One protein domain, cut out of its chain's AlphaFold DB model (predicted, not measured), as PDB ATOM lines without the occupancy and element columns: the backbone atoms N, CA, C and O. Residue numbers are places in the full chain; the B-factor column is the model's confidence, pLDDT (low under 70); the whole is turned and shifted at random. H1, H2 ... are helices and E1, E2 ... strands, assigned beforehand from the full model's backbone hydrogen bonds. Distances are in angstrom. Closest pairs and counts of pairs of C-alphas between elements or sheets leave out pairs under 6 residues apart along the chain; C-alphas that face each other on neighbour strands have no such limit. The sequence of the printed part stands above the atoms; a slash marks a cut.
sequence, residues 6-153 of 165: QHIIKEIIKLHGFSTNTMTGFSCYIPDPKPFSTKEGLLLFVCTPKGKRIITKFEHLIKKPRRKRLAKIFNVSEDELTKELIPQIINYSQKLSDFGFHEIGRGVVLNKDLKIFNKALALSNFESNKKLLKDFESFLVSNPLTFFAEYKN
ATOM      1  N   GLN A   6      22.416 -24.313 -27.728       87.38
ATOM      2  CA  GLN A   6      23.040 -23.183 -28.416       87.38
ATOM      3  C   GLN A   6      22.785 -21.855 -27.705       87.38
ATOM      4  O   GLN A   6      23.675 -21.011 -27.656       87.38
ATOM      5  N   HIS A   7      21.576 -21.651 -27.177       87.56
ATOM      6  CA  HIS A   7      21.267 -20.457 -26.400       87.56
ATOM      7  C   HIS A   7      22.057 -20.457 -25.088       87.56
ATOM      8  O   HIS A   7      22.661 -19.444 -24.767       87.56
ATOM      9  N   ILE A   8      22.135 -21.593 -24.390       89.56
ATOM     10  CA  ILE A   8      22.925 -21.715 -23.156       89.56
ATOM     11  C   ILE A   8      24.398 -21.363 -23.404       89.56
ATOM     12  O   ILE A   8      24.954 -20.519 -22.708       89.56
ATOM     13  N   ILE A   9      25.012 -21.921 -24.451       89.50
ATOM     14  CA  ILE A   9      26.410 -21.619 -24.795       89.50
ATOM     15  C   ILE A   9      26.590 -20.132 -25.139       89.50
ATOM     16  O   ILE A   9      27.583 -19.528 -24.743       89.50
ATOM     17  N   LYS A  10      25.646 -19.503 -25.853       89.00
ATOM     18  CA  LYS A  10      25.719 -18.058 -26.135       89.00
ATOM     19  C   LYS A  10      25.673 -17.216 -24.863       89.00
ATOM     20  O   LYS A  10      26.378 -16.213 -24.790       89.00
ATOM     21  N   GLU A  11      24.862 -17.605 -23.887       90.62
ATOM     22  CA  GLU A  11      24.788 -16.895 -22.613       90.62
ATOM     23  C   GLU A  11      26.061 -17.090 -21.778       90.62
ATOM     24  O   GLU A  11      26.560 -16.101 -21.254       90.62
ATOM     25  N   ILE A  12      26.670 -18.286 -21.773       90.94
ATOM     26  CA  ILE A  12      28.011 -18.516 -21.195       90.94
ATOM     27  C   ILE A  12      29.043 -17.553 -21.809       90.94
ATOM     28  O   ILE A  12      29.794 -16.888 -21.098       90.94
ATOM     29  N   ILE A  13      29.065 -17.429 -23.143       90.38
ATOM     30  CA  ILE A  13      30.005 -16.537 -23.845       90.38
ATOM     31  C   ILE A  13      29.829 -15.087 -23.373       90.38
ATOM     32  O   ILE A  13      30.812 -14.426 -23.030       90.38
ATOM     33  N   LYS A  14      28.583 -14.598 -23.320       89.50
ATOM     34  CA  LYS A  14      28.278 -13.231 -22.873       89.50
ATOM     35  C   LYS A  14      28.607 -13.017 -21.396       89.50
ATOM     36  O   LYS A  14      29.165 -11.973 -21.059       89.50
ATOM     37  N   LEU A  15      28.282 -13.988 -20.537       91.69
ATOM     38  CA  LEU A  15      28.529 -13.937 -19.095       91.69
ATOM     39  C   LEU A  15      30.006 -13.662 -18.804       91.69
ATOM     40  O   LEU A  15      30.322 -12.841 -17.943       91.69
ATOM     41  N   HIS A  16      30.893 -14.296 -19.570       90.75
ATOM     42  CA  HIS A  16      32.337 -14.177 -19.396       90.75
ATOM     43  C   HIS A  16      32.991 -13.039 -20.187       90.75
ATOM     44  O   HIS A  16      34.206 -12.855 -20.130       90.75
ATOM     45  N   GLY A  17      32.197 -12.217 -20.880       85.62
ATOM     46  CA  GLY A  17      32.675 -11.035 -21.602       85.62
ATOM     47  C   GLY A  17      33.291 -11.325 -22.971       85.62
ATOM     48  O   GLY A  17      33.754 -10.395 -23.631       85.62
ATOM     49  N   PHE A  18      33.274 -12.577 -23.423       88.44
ATOM     50  CA  PHE A  18      33.671 -12.934 -24.780       88.44
ATOM     51  C   PHE A  18      32.653 -12.399 -25.801       88.44
ATOM     52  O   PHE A  18      31.488 -12.147 -25.486       88.44
ATOM     53  N   SER A  19      33.077 -12.254 -27.056       83.56
ATOM     54  CA  SER A  19      32.204 -11.783 -28.132       83.56
ATOM     55  C   SER A  19      31.681 -12.928 -28.995       83.56
ATOM     56  O   SER A  19      32.341 -13.955 -29.176       83.56
ATOM     57  N   THR A  20      30.492 -12.709 -29.564       81.31
ATOM     58  CA  THR A  20      29.861 -13.596 -30.543       81.31
ATOM     59  C   THR A  20      29.682 -12.904 -31.887       81.31
ATOM     60  O   THR A  20      29.086 -11.832 -31.940       81.31
ATOM     61  N   ASN A  21      30.099 -13.542 -32.983       73.31
ATOM     62  CA  ASN A  21      29.731 -13.139 -34.347       73.31
ATOM     63  C   ASN A  21      28.768 -14.160 -34.955       73.31
ATOM     64  O   ASN A  21      28.730 -15.305 -34.516       73.31
ATOM     65  N   THR A  22      28.001 -13.757 -35.967       56.19
ATOM     66  CA  THR A  22      27.044 -14.627 -36.657       56.19
ATOM     67  C   THR A  22      27.153 -14.419 -38.167       56.19
ATOM     68  O   THR A  22      26.827 -13.344 -38.659       56.19
ATOM     69  N   MET A  23      27.597 -15.433 -38.913       51.72
ATOM     70  CA  MET A  23      27.385 -15.482 -40.373       51.72
ATOM     71  C   MET A  23      26.515 -16.669 -40.775       51.72
ATOM     72  O   MET A  23      25.630 -16.533 -41.606       51.72
ATOM     73  N   THR A  24      26.709 -17.823 -40.144       58.03
ATOM     74  CA  THR A  24      25.865 -19.010 -40.352       58.03
ATOM     75  C   THR A  24      25.707 -19.826 -39.077       58.03
ATOM     76  O   THR A  24      25.291 -20.966 -39.196       58.03
ATOM     77  N   GLY A  25      26.060 -19.261 -37.905       75.19
ATOM     78  CA  GLY A  25      26.280 -19.895 -36.596       75.19
ATOM     79  C   GLY A  25      26.671 -18.902 -35.520       75.19
ATOM     80  O   GLY A  25      26.227 -17.761 -35.586       75.19
ATOM     81  N   PHE A  26      27.495 -19.312 -34.555       82.19
ATOM     82  CA  PHE A  26      28.175 -18.347 -33.694       82.19
ATOM     83  C   PHE A  26      29.603 -18.759 -33.365       82.19
ATOM     84  O   PHE A  26      29.891 -19.943 -33.217       82.19
ATOM     85  N   SER A  27      30.488 -17.780 -33.231       84.94
ATOM     86  CA  SER A  27      31.860 -18.001 -32.763       84.94
ATOM     87  C   SER A  27      32.041 -17.431 -31.366       84.94
ATOM     88  O   SER A  27      31.390 -16.450 -31.037       84.94
ATOM     89  N   CYS A  28      32.928 -18.016 -30.571       86.25
ATOM     90  CA  CYS A  28      33.430 -17.428 -29.339       86.25
ATOM     91  C   CYS A  28      34.839 -16.898 -29.594       86.25
ATOM     92  O   CYS A  28      35.714 -17.656 -30.027       86.25
ATOM     93  N   TYR A  29      35.058 -15.609 -29.356       85.56
ATOM     94  CA  TYR A  29      36.378 -15.008 -29.487       85.56
ATOM     95  C   TYR A  29      36.614 -13.898 -28.469       85.56
ATOM     96  O   TYR A  29      35.681 -13.240 -28.000       85.56
ATOM     97  N   ILE A  30      37.891 -13.675 -28.178       81.44
ATOM     98  CA  ILE A  30      38.356 -12.503 -27.440       81.44
ATOM     99  C   ILE A  30      38.368 -11.323 -28.424       81.44
ATOM    100  O   ILE A  30      38.971 -11.459 -29.494       81.44
ATOM    101  N   PRO A  31      37.679 -10.203 -28.140       75.88
ATOM    102  CA  PRO A  31      37.703  -9.029 -29.008       75.88
ATOM    103  C   PRO A  31      39.131  -8.524 -29.219       75.88
ATOM    104  O   PRO A  31      39.898  -8.436 -28.263       75.88
ATOM    105  N   ASP A  32      39.478  -8.162 -30.453       72.44
ATOM    106  CA  ASP A  32      40.759  -7.507 -30.701       72.44
ATOM    107  C   ASP A  32      40.739  -6.096 -30.082       72.44
ATOM    108  O   ASP A  32      39.762  -5.356 -30.276       72.44
ATOM    109  N   PRO A  33      41.813  -5.672 -29.396       63.41
ATOM    110  CA  PRO A  33      42.015  -4.261 -29.130       63.41
ATOM    111  C   PRO A  33      42.195  -3.535 -30.472       63.41
ATOM    112  O   PRO A  33      42.836  -4.048 -31.396       63.41
ATOM    113  N   LYS A  34      41.583  -2.347 -30.609       64.81
ATOM    114  CA  LYS A  34      41.718  -1.470 -31.792       64.81
ATOM    115  C   LYS A  34      43.200  -1.421 -32.225       64.81
ATOM    116  O   LYS A  34      44.052  -1.292 -31.349       64.81
ATOM    117  N   PRO A  35      43.542  -1.522 -33.527       56.66
ATOM    118  CA  PRO A  35      42.774  -1.041 -34.684       56.66
ATOM    119  C   PRO A  35      42.034  -2.116 -35.501       56.66
ATOM    120  O   PRO A  35      41.496  -1.805 -36.562       56.66
ATOM    121  N   PHE A  36      42.018  -3.377 -35.072       60.59
ATOM    122  CA  PHE A  36      41.401  -4.447 -35.860       60.59
ATOM    123  C   PHE A  36      39.880  -4.504 -35.679       60.59
ATOM    124  O   PHE A  36      39.346  -4.102 -34.646       60.59
ATOM    125  N   SER A  37      39.158  -4.999 -36.694       58.03
ATOM    126  CA  SER A  37      37.701  -5.113 -36.590       58.03
ATOM    127  C   SER A  37      37.313  -6.130 -35.512       58.03
ATOM    128  O   SER A  37      37.860  -7.233 -35.441       58.03
ATOM    129  N   THR A  38      36.285  -5.809 -34.730       54.72
ATOM    130  CA  THR A  38      35.722  -6.683 -33.687       54.72
ATOM    131  C   THR A  38      35.110  -7.979 -34.231       54.72
ATOM    132  O   THR A  38      34.683  -8.827 -33.454       54.72
ATOM    133  N   LYS A  39      35.052  -8.164 -35.558       54.97
ATOM    134  CA  LYS A  39      34.581  -9.393 -36.213       54.97
ATOM    135  C   LYS A  39      35.676 -10.458 -36.355       54.97
ATOM    136  O   LYS A  39      35.359 -11.592 -36.706       54.97
ATOM    137  N   GLU A  40      36.933 -10.113 -36.068       58.62
ATOM    138  CA  GLU A  40      38.116 -10.934 -36.356       58.62
ATOM    139  C   GLU A  40      38.987 -11.251 -35.124       58.62
ATOM    140  O   GLU A  40      40.186 -11.511 -35.273       58.62
ATOM    141  N   GLY A  41      38.383 -11.247 -33.932       66.75
ATOM    142  CA  GLY A  41      39.060 -11.476 -32.652       66.75
ATOM    143  C   GLY A  41      39.809 -12.810 -32.520       66.75
ATOM    144  O   GLY A  41      39.810 -13.656 -33.424       66.75
ATOM    145  N   LEU A  42      40.448 -13.039 -31.373       74.88
ATOM    146  CA  LEU A  42      41.157 -14.288 -31.074       74.88
ATOM    147  C   LEU A  42      40.156 -15.436 -30.912       74.88
ATOM    148  O   LEU A  42      39.470 -15.551 -29.898       74.88
ATOM    149  N   LEU A  43      40.049 -16.265 -31.947       75.06
ATOM    150  CA  LEU A  43      39.040 -17.309 -32.044       75.06
ATOM    151  C   LEU A  43      39.328 -18.475 -31.093       75.06
ATOM    152  O   LEU A  43      40.359 -19.133 -31.224       75.06
ATOM    153  N   LEU A  44      38.380 -18.767 -30.202       80.38
ATOM    154  CA  LEU A  44      38.445 -19.902 -29.280       80.38
ATOM    155  C   LEU A  44      37.737 -21.118 -29.886       80.38
ATOM    156  O   LEU A  44      38.338 -22.180 -30.055       80.38
ATOM    157  N   PHE A  45      36.476 -20.955 -30.294       85.25
ATOM    158  CA  PHE A  45      35.716 -21.993 -30.991       85.25
ATOM    159  C   PHE A  45      34.597 -21.412 -31.858       85.25
ATOM    160  O   PHE A  45      34.207 -20.253 -31.725       85.25
ATOM    161  N   VAL A  46      34.042 -22.248 -32.733       87.31
ATOM    162  CA  VAL A  46      32.874 -21.946 -33.564       87.31
ATOM    163  C   VAL A  46      31.811 -23.012 -33.354       87.31
ATOM    164  O   VAL A  46      32.082 -24.200 -33.493       87.31
ATOM    165  N   CYS A  47      30.582 -22.598 -33.086       87.56
ATOM    166  CA  CYS A  47      29.407 -23.441 -33.216       87.56
ATOM    167  C   CYS A  47      28.851 -23.320 -34.639       87.56
ATOM    168  O   CYS A  47      28.459 -22.236 -35.080       87.56
ATOM    169  N   THR A  48      28.791 -24.444 -35.355       79.94
ATOM    170  CA  THR A  48      28.253 -24.508 -36.725       79.94
ATOM    171  C   THR A  48      26.817 -25.058 -36.719       79.94
ATOM    172  O   THR A  48      26.614 -26.201 -36.323       79.94
ATOM    173  N   PRO A  49      25.804 -24.298 -37.166       64.56
ATOM    174  CA  PRO A  49      24.411 -24.734 -37.265       64.56
ATOM    175  C   PRO A  49      24.174 -25.910 -38.185       64.56
ATOM    176  O   PRO A  49      23.467 -26.827 -37.788       64.56
ATOM    177  N   LYS A  50      24.808 -25.939 -39.366       70.31
ATOM    178  CA  LYS A  50      24.713 -27.103 -40.262       70.31
ATOM    179  C   LYS A  50      25.281 -28.367 -39.611       70.31
ATOM    180  O   LYS A  50      24.733 -29.442 -39.792       70.31
ATOM    181  N   GLY A  51      26.365 -28.231 -38.847       62.81
ATOM    182  CA  GLY A  51      27.027 -29.363 -38.201       62.81
ATOM    183  C   GLY A  51      26.515 -29.687 -36.800       62.81
ATOM    184  O   GLY A  51      27.005 -30.655 -36.230       62.81
ATOM    185  N   LYS A  52      25.616 -28.863 -36.231       85.62
ATOM    186  CA  LYS A  52      25.170 -28.903 -34.825       85.62
ATOM    187  C   LYS A  52      26.306 -29.300 -33.873       85.62
ATOM    188  O   LYS A  52      26.175 -30.231 -33.086       85.62
ATOM    189  N   ARG A  53      27.451 -28.624 -33.987       89.88
ATOM    190  CA  ARG A  53      28.681 -28.978 -33.263       89.88
ATOM    191  C   ARG A  53      29.541 -27.764 -32.962       89.88
ATOM    192  O   ARG A  53      29.560 -26.813 -33.753       89.88
ATOM    193  N   ILE A  54      30.271 -27.846 -31.856       90.94
ATOM    194  CA  ILE A  54      31.371 -26.949 -31.506       90.94
ATOM    195  C   ILE A  54      32.624 -27.443 -32.221       90.94
ATOM    196  O   ILE A  54      32.862 -28.645 -32.290       90.94
ATOM    197  N   ILE A  55      33.403 -26.521 -32.778       89.88
ATOM    198  CA  ILE A  55      34.619 -26.805 -33.535       89.88
ATOM    199  C   ILE A  55      35.717 -25.829 -33.111       89.88
ATOM    200  O   ILE A  55      35.492 -24.618 -33.103       89.88
ATOM    201  N   THR A  56      36.916 -26.325 -32.818       88.62
ATOM    202  CA  THR A  56      38.101 -25.471 -32.665       88.62
ATOM    203  C   THR A  56      38.696 -25.081 -34.011       88.62
ATOM    204  O   THR A  56      38.499 -25.741 -35.031       88.62
ATOM    205  N   LYS A  57      39.435 -23.974 -34.023       85.12
ATOM    206  CA  LYS A  57      40.107 -23.457 -35.218       85.12
ATOM    207  C   LYS A  57      41.589 -23.226 -34.951       85.12
ATOM    208  O   LYS A  57      42.108 -22.121 -35.116       85.12
ATOM    209  N   PHE A  58      42.271 -24.269 -34.484       84.19
ATOM    210  CA  PHE A  58      43.698 -24.207 -34.178       84.19
ATOM    211  C   PHE A  58      44.534 -23.886 -35.413       84.19
ATOM    212  O   PHE A  58      45.528 -23.170 -35.311       84.19
ATOM    213  N   GLU A  59      44.104 -24.321 -36.600       79.69
ATOM    214  CA  GLU A  59      44.770 -23.965 -37.850       79.69
ATOM    215  C   GLU A  59      44.809 -22.454 -38.070       79.69
ATOM    216  O   GLU A  59      45.769 -21.942 -38.650       79.69
ATOM    217  N   HIS A  60      43.796 -21.726 -37.595       78.25
ATOM    218  CA  HIS A  60      43.813 -20.272 -37.661       78.25
ATOM    219  C   HIS A  60      44.890 -19.702 -36.750       78.25
ATOM    220  O   HIS A  60      45.600 -18.823 -37.202       78.25
ATOM    221  N   LEU A  61      45.084 -20.217 -35.537       75.50
ATOM    222  CA  LEU A  61      46.092 -19.708 -34.596       75.50
ATOM    223  C   LEU A  61      47.530 -20.014 -35.035       75.50
ATOM    224  O   LEU A  61      48.448 -19.248 -34.756       75.50
ATOM    225  N   ILE A  62      47.720 -21.125 -35.743       76.31
ATOM    226  CA  ILE A  62      49.047 -21.659 -36.061       76.31
ATOM    227  C   ILE A  62      49.599 -21.111 -37.380       76.31
ATOM    228  O   ILE A  62      50.814 -20.996 -37.528       76.31
ATOM    229  N   LYS A  63      48.761 -20.776 -38.367       79.19
ATOM    230  CA  LYS A  63      49.240 -20.324 -39.687       79.19
ATOM    231  C   LYS A  63      50.060 -19.030 -39.586       79.19
ATOM    232  O   LYS A  63      49.650 -18.075 -38.929       79.19
ATOM    233  N   LYS A  64      51.178 -18.959 -40.324       79.06
ATOM    234  CA  LYS A  64      52.143 -17.837 -40.302       79.06
ATOM    235  C   LYS A  64      51.499 -16.439 -40.420       79.06
ATOM    236  O   LYS A  64      51.824 -15.594 -39.589       79.06
ATOM    237  N   PRO A  65      50.553 -16.167 -41.349       79.31
ATOM    238  CA  PRO A  65      49.913 -14.849 -41.428       79.31
ATOM    239  C   PRO A  65      49.134 -14.474 -40.163       79.31
ATOM    240  O   PRO A  65      49.128 -13.312 -39.760       79.31
ATOM    241  N   ARG A  66      48.497 -15.450 -39.506       78.94
ATOM    242  CA  ARG A  66      47.788 -15.190 -38.254       78.94
ATOM    243  C   ARG A  66      48.758 -15.044 -37.092       78.94
ATOM    244  O   ARG A  66      48.557 -14.129 -36.309       78.94
ATOM    245  N   ARG A  67      49.822 -15.851 -37.003       79.94
ATOM    246  CA  ARG A  67      50.854 -15.693 -35.959       79.94
ATOM    247  C   ARG A  67      51.457 -14.292 -35.957       79.94
ATOM    248  O   ARG A  67      51.517 -13.680 -34.903       79.94
ATOM    249  N   LYS A  68      51.768 -13.737 -37.132       81.31
ATOM    250  CA  LYS A  68      52.183 -12.330 -37.284       81.31
ATOM    251  C   LYS A  68      51.194 -11.343 -36.674       81.31
ATOM    252  O   LYS A  68      51.574 -10.416 -35.966       81.31
ATOM    253  N   ARG A  69      49.906 -11.547 -36.946       80.25
ATOM    254  CA  ARG A  69      48.845 -10.711 -36.385       80.25
ATOM    255  C   ARG A  69      48.727 -10.879 -34.871       80.25
ATOM    256  O   ARG A  69      48.604  -9.877 -34.185       80.25
ATOM    257  N   LEU A  70      48.780 -12.110 -34.363       80.44
ATOM    258  CA  LEU A  70      48.765 -12.400 -32.928       80.44
ATOM    259  C   LEU A  70      49.947 -11.728 -32.227       80.44
ATOM    260  O   LEU A  70      49.739 -11.023 -31.252       80.44
ATOM    261  N   ALA A  71      51.152 -11.866 -32.775       83.31
ATOM    262  CA  ALA A  71      52.356 -11.211 -32.277       83.31
ATOM    263  C   ALA A  71      52.168  -9.685 -32.182       83.31
ATOM    264  O   ALA A  71      52.435  -9.091 -31.142       83.31
ATOM    265  N   LYS A  72      51.580  -9.063 -33.216       83.50
ATOM    266  CA  LYS A  72      51.241  -7.632 -33.206       83.50
ATOM    267  C   LYS A  72      50.177  -7.264 -32.163       83.50
ATOM    268  O   LYS A  72      50.311  -6.231 -31.520       83.50
ATOM    269  N   ILE A  73      49.130  -8.075 -32.003       79.00
ATOM    270  CA  ILE A  73      48.060  -7.850 -31.013       79.00
ATOM    271  C   ILE A  73      48.617  -7.928 -29.589       79.00
ATOM    272  O   ILE A  73      48.314  -7.077 -28.762       79.00
ATOM    273  N   PHE A  74      49.447  -8.934 -29.322       78.94
ATOM    274  CA  PHE A  74      50.047  -9.173 -28.013       78.94
ATOM    275  C   PHE A  74      51.284  -8.321 -27.732       78.94
ATOM    276  O   PHE A  74      51.797  -8.368 -26.617       78.94
ATOM    277  N   ASN A  75      51.743  -7.544 -28.717       82.50
ATOM    278  CA  ASN A  75      52.980  -6.773 -28.660       82.50
ATOM    279  C   ASN A  75      54.191  -7.639 -28.253       82.50
ATOM    280  O   ASN A  75      54.937  -7.304 -27.336       82.50
ATOM    281  N   VAL A  76      54.344  -8.785 -28.921       85.44
ATOM    282  CA  VAL A  76      55.429  -9.757 -28.710       85.44
ATOM    283  C   VAL A  76      56.086 -10.123 -30.034       85.44
ATOM    284  O   VAL A  76      55.531  -9.885 -31.109       85.44
ATOM    285  N   SER A  77      57.259 -10.749 -29.974       88.12
ATOM    286  CA  SER A  77      57.876 -11.338 -31.166       88.12
ATOM    287  C   SER A  77      57.125 -12.599 -31.628       88.12
ATOM    288  O   SER A  77      56.473 -13.285 -30.837       88.12
ATOM    289  N   GLU A  78      57.231 -12.948 -32.916       85.25
ATOM    290  CA  GLU A  78      56.709 -14.235 -33.410       85.25
ATOM    291  C   GLU A  78      57.364 -15.429 -32.692       85.25
ATOM    292  O   GLU A  78      56.713 -16.459 -32.503       85.25
ATOM    293  N   ASP A  79      58.621 -15.285 -32.268       85.50
ATOM    294  CA  ASP A  79      59.374 -16.324 -31.566       85.50
ATOM    295  C   ASP A  79      58.882 -16.518 -30.128       85.50
ATOM    296  O   ASP A  79      58.684 -17.657 -29.711       85.50
ATOM    297  N   GLU A  80      58.625 -15.435 -29.387       85.06
ATOM    298  CA  GLU A  80      58.007 -15.476 -28.049       85.06
ATOM    299  C   GLU A  80      56.620 -16.118 -28.125       85.06
ATOM    300  O   GLU A  80      56.340 -17.082 -27.415       85.06
ATOM    301  N   LEU A  81      55.790 -15.689 -29.083       83.81
ATOM    302  CA  LEU A  81      54.487 -16.305 -29.328       83.81
ATOM    303  C   LEU A  81      54.620 -17.811 -29.618       83.81
ATOM    304  O   LEU A  81      53.852 -18.623 -29.108       83.81
ATOM    305  N   THR A  82      55.593 -18.198 -30.442       82.69
ATOM    306  CA  THR A  82      55.834 -19.602 -30.803       82.69
ATOM    307  C   THR A  82      56.271 -20.424 -29.590       82.69
ATOM    308  O   THR A  82      55.788 -21.541 -29.416       82.69
ATOM    309  N   LYS A  83      57.142 -19.879 -28.736       84.88
ATOM    310  CA  LYS A  83      57.654 -20.561 -27.539       84.88
ATOM    311  C   LYS A  83      56.618 -20.665 -26.424       84.88
ATOM    312  O   LYS A  83      56.574 -21.688 -25.753       84.88
ATOM    313  N   GLU A  84      55.778 -19.651 -26.239       83.31
ATOM    314  CA  GLU A  84      54.856 -19.597 -25.102       83.31
ATOM    315  C   GLU A  84      53.459 -20.117 -25.442       83.31
ATOM    316  O   GLU A  84      52.892 -20.905 -24.685       83.31
ATOM    317  N   LEU A  85      52.890 -19.720 -26.585       80.25
ATOM    318  CA  LEU A  85      51.495 -20.019 -26.912       80.25
ATOM    319  C   LEU A  85      51.322 -21.410 -27.535       80.25
ATOM    320  O   LEU A  85      50.344 -22.097 -27.234       80.25
ATOM    321  N   ILE A  86      52.244 -21.855 -28.398       82.50
ATOM    322  CA  ILE A  86      52.090 -23.140 -29.104       82.50
ATOM    323  C   ILE A  86      52.074 -24.336 -28.139       82.50
ATOM    324  O   ILE A  86      51.141 -25.136 -28.256       82.50
ATOM    325  N   PRO A  87      52.999 -24.472 -27.164       85.06
ATOM    326  CA  PRO A  87      52.938 -25.548 -26.169       85.06
ATOM    327  C   PRO A  87      51.614 -25.588 -25.408       85.06
ATOM    328  O   PRO A  87      51.049 -26.658 -25.179       85.06
ATOM    329  N   GLN A  88      51.062 -24.420 -25.078       85.25
ATOM    330  CA  GLN A  88      49.785 -24.350 -24.382       85.25
ATOM    331  C   GLN A  88      48.611 -24.754 -25.283       85.25
ATOM    332  O   GLN A  88      47.715 -25.458 -24.823       85.25
ATOM    333  N   ILE A  89      48.623 -24.383 -26.570       83.81
ATOM    334  CA  ILE A  89      47.627 -24.853 -27.548       83.81
ATOM    335  C   ILE A  89      47.698 -26.379 -27.706       83.81
ATOM    336  O   ILE A  89      46.651 -27.018 -27.801       83.81
ATOM    337  N   ILE A  90      48.898 -26.975 -27.707       85.31
ATOM    338  CA  ILE A  90      49.077 -28.438 -27.761       85.31
ATOM    339  C   ILE A  90      48.414 -29.098 -26.549       85.31
ATOM    340  O   ILE A  90      47.556 -29.964 -26.721       85.31
ATOM    341  N   ASN A  91      48.750 -28.643 -25.340       86.50
ATOM    342  CA  ASN A  91      48.176 -29.157 -24.094       86.50
ATOM    343  C   ASN A  91      46.644 -28.985 -24.059       86.50
ATOM    344  O   ASN A  91      45.898 -29.899 -23.719       86.50
ATOM    345  N   TYR A  92      46.147 -27.823 -24.482       86.44
ATOM    346  CA  TYR A  92      44.712 -27.550 -24.566       86.44
ATOM    347  C   TYR A  92      44.005 -28.450 -25.592       86.44
ATOM    348  O   TYR A  92      42.905 -28.938 -25.337       86.44
ATOM    349  N   SER A  93      44.641 -28.716 -26.735       86.50
ATOM    350  CA  SER A  93      44.138 -29.661 -27.736       86.50
ATOM    351  C   SER A  93      44.043 -31.082 -27.175       86.50
ATOM    352  O   SER A  93      43.041 -31.758 -27.399       86.50
ATOM    353  N   GLN A  94      45.041 -31.531 -26.408       87.31
ATOM    354  CA  GLN A  94      45.005 -32.839 -25.748       87.31
ATOM    355  C   GLN A  94      43.827 -32.926 -24.777       87.31
ATOM    356  O   GLN A  94      42.987 -33.805 -24.959       87.31
ATOM    357  N   LYS A  95      43.682 -31.941 -23.879       87.44
ATOM    358  CA  LYS A  95      42.575 -31.873 -22.912       87.44
ATOM    359  C   LYS A  95      41.201 -31.925 -23.572       87.44
ATOM    360  O   LYS A  95      40.330 -32.624 -23.083       87.44
ATOM    361  N   LEU A  96      40.991 -31.252 -24.708       88.50
ATOM    362  CA  LEU A  96      39.720 -31.336 -25.452       88.50
ATOM    363  C   LEU A  96      39.316 -32.770 -25.818       88.50
ATOM    364  O   LEU A  96      38.126 -33.057 -25.924       88.50
ATOM    365  N   SER A  97      40.285 -33.662 -26.021       88.44
ATOM    366  CA  SER A  97      40.012 -35.081 -26.283       88.44
ATOM    367  C   SER A  97      39.372 -35.753 -25.069       88.44
ATOM    368  O   SER A  97      38.438 -36.530 -25.242       88.44
ATOM    369  N   ASP A  98      39.787 -35.378 -23.855       85.81
ATOM    370  CA  ASP A  98      39.213 -35.870 -22.594       85.81
ATOM    371  C   ASP A  98      37.755 -35.403 -22.415       85.81
ATOM    372  O   ASP A  98      36.940 -36.087 -21.802       85.81
ATOM    373  N   PHE A  99      37.390 -34.271 -23.031       84.50
ATOM    374  CA  PHE A  99      36.006 -33.784 -23.140       84.50
ATOM    375  C   PHE A  99      35.192 -34.478 -24.247       84.50
ATOM    376  O   PHE A  99      34.045 -34.107 -24.506       84.50
ATOM    377  N   GLY A 100      35.772 -35.460 -24.940       89.88
ATOM    378  CA  GLY A 100      35.132 -36.193 -26.029       89.88
ATOM    379  C   GLY A 100      35.187 -35.492 -27.387       89.88
ATOM    380  O   GLY A 100      34.496 -35.917 -28.318       89.88
ATOM    381  N   PHE A 101      35.985 -34.428 -27.547       93.06
ATOM    382  CA  PHE A 101      36.180 -33.848 -28.871       93.06
ATOM    383  C   PHE A 101      37.056 -34.758 -29.741       93.06
ATOM    384  O   PHE A 101      38.151 -35.161 -29.349       93.06
ATOM    385  N   HIS A 102      36.629 -34.987 -30.979       93.88
ATOM    386  CA  HIS A 102      37.378 -35.767 -31.965       93.88
ATOM    387  C   HIS A 102      38.073 -34.862 -32.979       93.88
ATOM    388  O   HIS A 102      37.614 -33.756 -33.275       93.88
ATOM    389  N   GLU A 103      39.185 -35.336 -33.529       94.62
ATOM    390  CA  GLU A 103      39.949 -34.616 -34.545       94.62
ATOM    391  C   GLU A 103      39.194 -34.529 -35.876       94.62
ATOM    392  O   GLU A 103      38.486 -35.452 -36.276       94.62
ATOM    393  N   ILE A 104      39.346 -33.404 -36.576       92.00
ATOM    394  CA  ILE A 104      38.748 -33.169 -37.887       92.00
ATOM    395  C   ILE A 104      39.711 -32.454 -38.844       92.00
ATOM    396  O   ILE A 104      40.545 -31.628 -38.459       92.00
ATOM    397  N   GLY A 105      39.508 -32.696 -40.140       89.06
ATOM    398  CA  GLY A 105      40.239 -32.032 -41.215       89.06
ATOM    399  C   GLY A 105      41.678 -32.529 -41.369       89.06
ATOM    400  O   GLY A 105      42.054 -33.585 -40.874       89.06
ATOM    401  N   ARG A 106      42.495 -31.766 -42.103       88.38
ATOM    402  CA  ARG A 106      43.854 -32.194 -42.476       88.38
ATOM    403  C   ARG A 106      44.914 -31.937 -41.411       88.38
ATOM    404  O   ARG A 106      46.015 -32.441 -41.587       88.38
ATOM    405  N   GLY A 107      44.609 -31.171 -40.363       88.00
ATOM    406  CA  GLY A 107      45.573 -30.706 -39.360       88.00
ATOM    407  C   GLY A 107      46.643 -29.751 -39.908       88.00
ATOM    408  O   GLY A 107      46.752 -29.530 -41.115       88.00
ATOM    409  N   VAL A 108      47.430 -29.164 -39.008       85.69
ATOM    410  CA  VAL A 108      48.559 -28.279 -39.315       85.69
ATOM    411  C   VAL A 108      49.819 -28.827 -38.676       85.69
ATOM    412  O   VAL A 108      49.848 -29.102 -37.479       85.69
ATOM    413  N   VAL A 109      50.855 -28.974 -39.495       86.88
ATOM    414  CA  VAL A 109      52.185 -29.399 -39.061       86.88
ATOM    415  C   VAL A 109      52.856 -28.231 -38.336       86.88
ATOM    416  O   VAL A 109      52.969 -27.138 -38.894       86.88
ATOM    417  N   LEU A 110      53.250 -28.453 -37.083       77.81
ATOM    418  CA  LEU A 110      53.985 -27.492 -36.258       77.81
ATOM    419  C   LEU A 110      55.495 -27.640 -36.427       77.81
ATOM    420  O   LEU A 110      56.201 -26.646 -36.577       77.81
ATOM    421  N   ASN A 111      55.971 -28.881 -36.403       74.50
ATOM    422  CA  ASN A 111      57.349 -29.292 -36.653       74.50
ATOM    423  C   ASN A 111      57.330 -30.702 -37.281       74.50
ATOM    424  O   ASN A 111      56.248 -31.216 -37.559       74.50
ATOM    425  N   LYS A 112      58.498 -31.308 -37.541       72.06
ATOM    426  CA  LYS A 112      58.605 -32.570 -38.302       72.06
ATOM    427  C   LYS A 112      57.717 -33.702 -37.760       72.06
ATOM    428  O   LYS A 112      57.178 -34.448 -38.569       72.06
ATOM    429  N   ASP A 113      57.489 -33.744 -36.448       78.44
ATOM    430  CA  ASP A 113      56.820 -34.871 -35.786       78.44
ATOM    431  C   ASP A 113      55.482 -34.492 -35.138       78.44
ATOM    432  O   ASP A 113      54.730 -35.360 -34.696       78.44
ATOM    433  N   LEU A 114      55.149 -33.198 -35.090       84.69
ATOM    434  CA  LEU A 114      53.967 -32.715 -34.389       84.69
ATOM    435  C   LEU A 114      52.957 -32.064 -35.324       84.69
ATOM    436  O   LEU A 114      53.229 -31.076 -36.014       84.69
ATOM    437  N   LYS A 115      51.731 -32.575 -35.254       89.44
ATOM    438  CA  LYS A 115      50.592 -32.101 -36.026       89.44
ATOM    439  C   LYS A 115      49.418 -31.808 -35.103       89.44
ATOM    440  O   LYS A 115      49.040 -32.646 -34.296       89.44
ATOM    441  N   ILE A 116      48.832 -30.620 -35.236       88.50
ATOM    442  CA  ILE A 116      47.625 -30.240 -34.496       88.50
ATOM    443  C   ILE A 116      46.420 -30.312 -35.414       88.50
ATOM    444  O   ILE A 116      46.407 -29.723 -36.494       88.50
ATOM    445  N   PHE A 117      45.373 -30.973 -34.942       90.56
ATOM    446  CA  PHE A 117      44.093 -31.051 -35.624       90.56
ATOM    447  C   PHE A 117      43.080 -30.149 -34.953       90.56
ATOM    448  O   PHE A 117      43.043 -30.042 -33.729       90.56
ATOM    449  N   ASN A 118      42.208 -29.551 -35.758       90.81
ATOM    450  CA  ASN A 118      40.968 -29.023 -35.218       90.81
ATOM    451  C   ASN A 118      40.177 -30.147 -34.576       90.81
ATOM    452  O   ASN A 118      40.253 -31.294 -35.007       90.81
ATOM    453  N   LYS A 119      39.383 -29.793 -33.578       92.25
ATOM    454  CA  LYS A 119      38.610 -30.735 -32.790       92.25
ATOM    455  C   LYS A 119      37.145 -30.341 -32.811       92.25
ATOM    456  O   LYS A 119      36.833 -29.150 -32.837       92.25
ATOM    457  N   ALA A 120      36.250 -31.320 -32.831       93.12
ATOM    458  CA  ALA A 120      34.815 -31.090 -32.854       93.12
ATOM    459  C   ALA A 120      34.067 -31.948 -31.832       93.12
ATOM    460  O   ALA A 120      34.458 -33.076 -31.553       93.12
ATOM    461  N   LEU A 121      32.961 -31.412 -31.318       93.31
ATOM    462  CA  LEU A 121      32.037 -32.108 -30.426       93.31
ATOM    463  C   LEU A 121      30.597 -31.745 -30.790       93.31
ATOM    464  O   LEU A 121      30.266 -30.564 -30.943       93.31
ATOM    465  N   ALA A 122      29.747 -32.757 -30.962       92.00
ATOM    466  CA  ALA A 122      28.346 -32.554 -31.306       92.00
ATOM    467  C   ALA A 122      27.573 -31.930 -30.136       92.00
ATOM    468  O   ALA A 122      27.834 -32.212 -28.969       92.00
ATOM    469  N   LEU A 123      26.602 -31.074 -30.451       89.88
ATOM    470  CA  LEU A 123      25.798 -30.382 -29.445       89.88
ATOM    471  C   LEU A 123      24.932 -31.342 -28.622       89.88
ATOM    472  O   LEU A 123      24.713 -31.095 -27.439       89.88
ATOM    473  N   SER A 124      24.511 -32.458 -29.222       90.00
ATOM    474  CA  SER A 124      23.755 -33.524 -28.557       90.00
ATOM    475  C   SER A 124      24.494 -34.129 -27.361       90.00
ATOM    476  O   SER A 124      23.855 -34.590 -26.424       90.00
ATOM    477  N   ASN A 125      25.833 -34.094 -27.349       90.00
ATOM    478  CA  ASN A 125      26.627 -34.585 -26.221       90.00
ATOM    479  C   ASN A 125      26.431 -33.734 -24.960       90.00
ATOM    480  O   ASN A 125      26.555 -34.245 -23.854       90.00
ATOM    481  N   PHE A 126      26.129 -32.443 -25.114       88.56
ATOM    482  CA  PHE A 126      25.844 -31.562 -23.984       88.56
ATOM    483  C   PHE A 126      24.385 -31.658 -23.532       88.56
ATOM    484  O   PHE A 126      24.102 -31.508 -22.346       88.56
ATOM    485  N   GLU A 127      23.459 -31.916 -24.460       84.31
ATOM    486  CA  GLU A 127      22.028 -32.071 -24.156       84.31
ATOM    487  C   GLU A 127      21.775 -33.242 -23.200       84.31
ATOM    488  O   GLU A 127      20.930 -33.142 -22.314       84.31
ATOM    489  N   SER A 128      22.548 -34.322 -23.331       81.12
ATOM    490  CA  SER A 128      22.468 -35.501 -22.465       81.12
ATOM    491  C   SER A 128      23.361 -35.432 -21.220       81.12
ATOM    492  O   SER A 128      23.291 -36.327 -20.379       81.12
ATOM    493  N   ASN A 129      24.204 -34.399 -21.071       85.88
ATOM    494  CA  ASN A 129      25.202 -34.336 -20.003       85.88
ATOM    495  C   ASN A 129      25.435 -32.904 -19.486       85.88
ATOM    496  O   ASN A 129      26.326 -32.180 -19.937       85.88
ATOM    497  N   LYS A 130      24.667 -32.509 -18.459       84.75
ATOM    498  CA  LYS A 130      24.798 -31.191 -17.808       84.75
ATOM    499  C   LYS A 130      26.190 -30.964 -17.195       84.75
ATOM    500  O   LYS A 130      26.689 -29.840 -17.224       84.75
ATOM    501  N   LYS A 131      26.838 -32.015 -16.677       90.00
ATOM    502  CA  LYS A 131      28.200 -31.924 -16.128       90.00
ATOM    503  C   LYS A 131      29.201 -31.541 -17.218       90.00
ATOM    504  O   LYS A 131      29.988 -30.627 -17.008       90.00
ATOM    505  N   LEU A 132      29.100 -32.144 -18.403       89.75
ATOM    506  CA  LEU A 132      29.952 -31.805 -19.547       89.75
ATOM    507  C   LEU A 132      29.830 -30.328 -19.944       89.75
ATOM    508  O   LEU A 132      30.821 -29.700 -20.300       89.75
ATOM    509  N   LEU A 133      28.627 -29.759 -19.857       88.19
ATOM    510  CA  LEU A 133      28.397 -28.347 -20.161       88.19
ATOM    511  C   LEU A 133      29.053 -27.405 -19.140       88.19
ATOM    512  O   LEU A 133      29.644 -26.402 -19.535       88.19
ATOM    513  N   LYS A 134      29.000 -27.752 -17.848       89.81
ATOM    514  CA  LYS A 134      29.681 -27.007 -16.777       89.81
ATOM    515  C   LYS A 134      31.205 -27.121 -16.874       89.81
ATOM    516  O   LYS A 134      31.924 -26.129 -16.737       89.81
ATOM    517  N   ASP A 135      31.697 -28.325 -17.154       89.69
ATOM    518  CA  ASP A 135      33.126 -28.565 -17.338       89.69
ATOM    519  C   ASP A 135      33.622 -27.795 -18.584       89.69
ATOM    520  O   ASP A 135      34.700 -27.206 -18.560       89.69
ATOM    521  N   PHE A 136      32.812 -27.711 -19.648       87.88
ATOM    522  CA  PHE A 136      33.115 -26.923 -20.848       87.88
ATOM    523  C   PHE A 136      33.147 -25.408 -20.597       87.88
ATOM    524  O   PHE A 136      34.021 -24.729 -21.136       87.88
ATOM    525  N   GLU A 137      32.243 -24.867 -19.775       90.19
ATOM    526  CA  GLU A 137      32.293 -23.460 -19.340       90.19
ATOM    527  C   GLU A 137      33.611 -23.155 -18.612       90.19
ATOM    528  O   GLU A 137      34.330 -22.223 -18.977       90.19
ATOM    529  N   SER A 138      33.986 -24.010 -17.657       87.88
ATOM    530  CA  SER A 138      35.257 -23.889 -16.928       87.88
ATOM    531  C   SER A 138      36.455 -23.971 -17.880       87.88
ATOM    532  O   SER A 138      37.404 -23.187 -17.800       87.88
ATOM    533  N   PHE A 139      36.387 -24.895 -18.840       86.12
ATOM    534  CA  PHE A 139      37.415 -25.086 -19.849       86.12
ATOM    535  C   PHE A 139      37.583 -23.856 -20.755       86.12
ATOM    536  O   PHE A 139      38.713 -23.436 -21.005       86.12
ATOM    537  N   LEU A 140      36.479 -23.229 -21.178       86.56
ATOM    538  CA  LEU A 140      36.478 -21.990 -21.959       86.56
ATOM    539  C   LEU A 140      37.190 -20.848 -21.224       86.56
ATOM    540  O   LEU A 140      38.033 -20.159 -21.803       86.56
ATOM    541  N   VAL A 141      36.866 -20.662 -19.947       86.94
ATOM    542  CA  VAL A 141      37.467 -19.624 -19.100       86.94
ATOM    543  C   VAL A 141      38.965 -19.870 -18.890       86.94
ATOM    544  O   VAL A 141      39.750 -18.924 -18.883       86.94
ATOM    545  N   SER A 142      39.378 -21.134 -18.789       83.19
ATOM    546  CA  SER A 142      40.781 -21.547 -18.612       83.19
ATOM    547  C   SER A 142      41.591 -21.678 -19.914       83.19
ATOM    548  O   SER A 142      42.687 -22.242 -19.913       83.19
ATOM    549  N   ASN A 143      41.070 -21.191 -21.044       83.38
ATOM    550  CA  ASN A 143      41.739 -21.312 -22.338       83.38
ATOM    551  C   ASN A 143      43.102 -20.572 -22.343       83.38
ATOM    552  O   ASN A 143      43.167 -19.419 -21.915       83.38
ATOM    553  N   PRO A 144      44.186 -21.168 -22.878       82.19
ATOM    554  CA  PRO A 144      45.498 -20.523 -22.964       82.19
ATOM    555  C   PRO A 144      45.519 -19.145 -23.621       82.19
ATOM    556  O   PRO A 144      46.231 -18.255 -23.170       82.19
ATOM    557  N   LEU A 145      44.723 -18.944 -24.677       81.81
ATOM    558  CA  LEU A 145      44.602 -17.636 -25.323       81.81
ATOM    559  C   LEU A 145      43.996 -16.602 -24.381       81.81
ATOM    560  O   LEU A 145      44.370 -15.435 -24.444       81.81
ATOM    561  N   THR A 146      43.071 -17.028 -23.523       85.38
ATOM    562  CA  THR A 146      42.461 -16.178 -22.504       85.38
ATOM    563  C   THR A 146      43.499 -15.772 -21.470       85.38
ATOM    564  O   THR A 146      43.669 -14.581 -21.245       85.38
ATOM    565  N   PHE A 147      44.256 -16.727 -20.919       83.69
ATOM    566  CA  PHE A 147      45.336 -16.424 -19.977       83.69
ATOM    567  C   PHE A 147      46.366 -15.462 -20.583       83.69
ATOM    568  O   PHE A 147      46.739 -14.469 -19.965       83.69
ATOM    569  N   PHE A 148      46.782 -15.720 -21.824       81.94
ATOM    570  CA  PHE A 148      47.752 -14.880 -22.517       81.94
ATOM    571  C   PHE A 148      47.216 -13.462 -22.778       81.94
ATOM    572  O   PHE A 148      47.939 -12.479 -22.618       81.94
ATOM    573  N   ALA A 149      45.934 -13.335 -23.132       83.31
ATOM    574  CA  ALA A 149      45.278 -12.042 -23.314       83.31
ATOM    575  C   ALA A 149      45.086 -11.274 -21.995       83.31
ATOM    576  O   ALA A 149      45.245 -10.053 -21.996       83.31
ATOM    577  N   GLU A 150      44.795 -11.968 -20.889       86.81
ATOM    578  CA  GLU A 150      44.735 -11.388 -19.539       86.81
ATOM    579  C   GLU A 150      46.108 -10.879 -19.097       86.81
ATOM    580  O   GLU A 150      46.230  -9.725 -18.695       86.81
ATOM    581  N   TYR A 151      47.158 -11.688 -19.259       84.38
ATOM    582  CA  TYR A 151      48.529 -11.307 -18.911       84.38
ATOM    583  C   TYR A 151      49.007 -10.051 -19.656       84.38
ATOM    584  O   TYR A 151      49.699  -9.207 -19.091       84.38
ATOM    585  N   LYS A 152      48.608  -9.893 -20.923       81.56
ATOM    586  CA  LYS A 152      48.938  -8.717 -21.744       81.56
ATOM    587  C   LYS A 152      47.916  -7.570 -21.604       81.56
ATOM    588  O   LYS A 152      47.981  -6.620 -22.378       81.56
ATOM    589  N   ASN A 153      46.985  -7.638 -20.644       81.75
ATOM    590  CA  ASN A 153      45.931  -6.640 -20.393       81.75
ATOM    591  C   ASN A 153      45.050  -6.305 -21.616       81.75
ATOM    592  O   ASN A 153      44.521  -5.201 -21.734       81.75
TER     593      ASN A 153
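What this domain is: This is residues 6 to 153 of the 165 residues of an uncharacterized protein of Ignavibacteria bacterium GWB2_35_6b (UniProt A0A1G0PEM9). One strongly twisted wall of six strands has helices H1, H4 and H7 over one face, while no named helix covers the other face; H1 and H7 with the sheet make two layers, helices on one face of a sheet. H6 runs near H1, short H2 is level with the strands, and H3 and H5 lie off the sheet toward opposite ends of the long axis. The printed part has 148 residues with seven named helices and six named strands, in the order H1 E1 E2 E3 E4 H2 H3 H4 E5 E6 H5 H6 H7. The sheet's order is E1 E2 E3 E4 E6 E5, all antiparallel, and the class is mixed, helices and strands. The whole is compact, with a radius of gyration of the C-alphas of 14.9 A and spans of 43 by 37 by 26 A.

How they stand to each other: E1, residues 19 to 21, E2, residues 26 to 30, E3, residues 42 to 48, and E4, residues 53 to 56, form a meander, each strand the antiparallel neighbour of the one before. N 19 and O 29 of E1 and E2 are 2.9 A apart, within hydrogen-bond range, as are N 28 and O 45 of E2 and E3 at 2.8 A and N 46 and O 55 of E3 and E4 at 2.8 A. E6, residues 114 to 122, is the antiparallel neighbour of E4, with N 54 and O 121 at 2.9 A. E5, residues 102 to 111, forms a hairpin with E6, with N 104 and O 118 at 2.8 A, and bends by 90 degrees at residue 105. E6 has staggered pairing, with E5 over residues 114 to 120 and with E4 over 120 to 122. The edge strands are E1 and E5. H1, residues 6 to 15, is on the sheet at a height of 9.3 A, over E2 and only just over E1, on which 3 of its C-alphas fall; on the local plane it runs along the strands, at 17 degrees to E2. H4, residues 78 to 98, is on the same face at a height of 8.6 A, over E6 and E5, slantwise at 45 degrees to E6 on the local plane; its closest C-alphas to E6 are those of Ile 90 and Ile 116, 7.1 A apart. H7, residues 144 to 151, is on the sheet, with the C-alphas of Leu 145 and Leu 42 of E3 7.5 A apart. H4 touches H7 with residues 85 to 92 alone, opposite ways at a steep tilt of 48 degrees, the closest C-alphas being Gln 88 and Pro 144 at 5.9 A. H2, residues 58 to 62, stands at the sheet's level, with a height of 2.2 A. H3, residues 64 to 74, is not on the sheet; it touches H4 about perpendicular, at 78 degrees, through residues 78 to 81 of H4 alone, with the C-alphas of Ala 71 and Glu 78 closest at 5.4 A. H6, residues 130 to 141, is close to H1 but not clearly touching, with the C-alphas of Glu 137 and Ile 12 6.8 A apart. H5, residues 124 to 127, and H6 touch only at the corner, only just, with 3 pairs of C-alphas within 8 A, the closest being Phe 126 and Leu 133 at 5.6 A. H1, H2, H3, H6 and H7 have every O i to N i+4 pair within hydrogen-bond range, H4 has 12 of 17, and H5 is too short for such a pair.

Where its parts are: H1 begins at C-alpha 6, (23.040, -23.183, -28.416). H4, the longest helix, measures 29.9 A and has a kink of 33 degrees near residue 85. E6 measures 25.8 A, E5 21.5 A, E3 17.4 A and H6 17.2 A. E6 ends at C-alpha 122, (28.346, -32.554, -31.306), and H7 ends at C-alpha 151, (48.529, -11.307, -18.911).

The domain as a whole: The two C-alphas farthest apart are those of Ser 77 and Ser 128, 43.7 A. The printed part, residues 6 to 153, has no cut. The link E2 to E3, 11 residues, is long; the other links are tight. The mean pLDDT of the printed part is 82.6, with 14 residues under 70: 22 to 24, 33 to 41, 49 and 51.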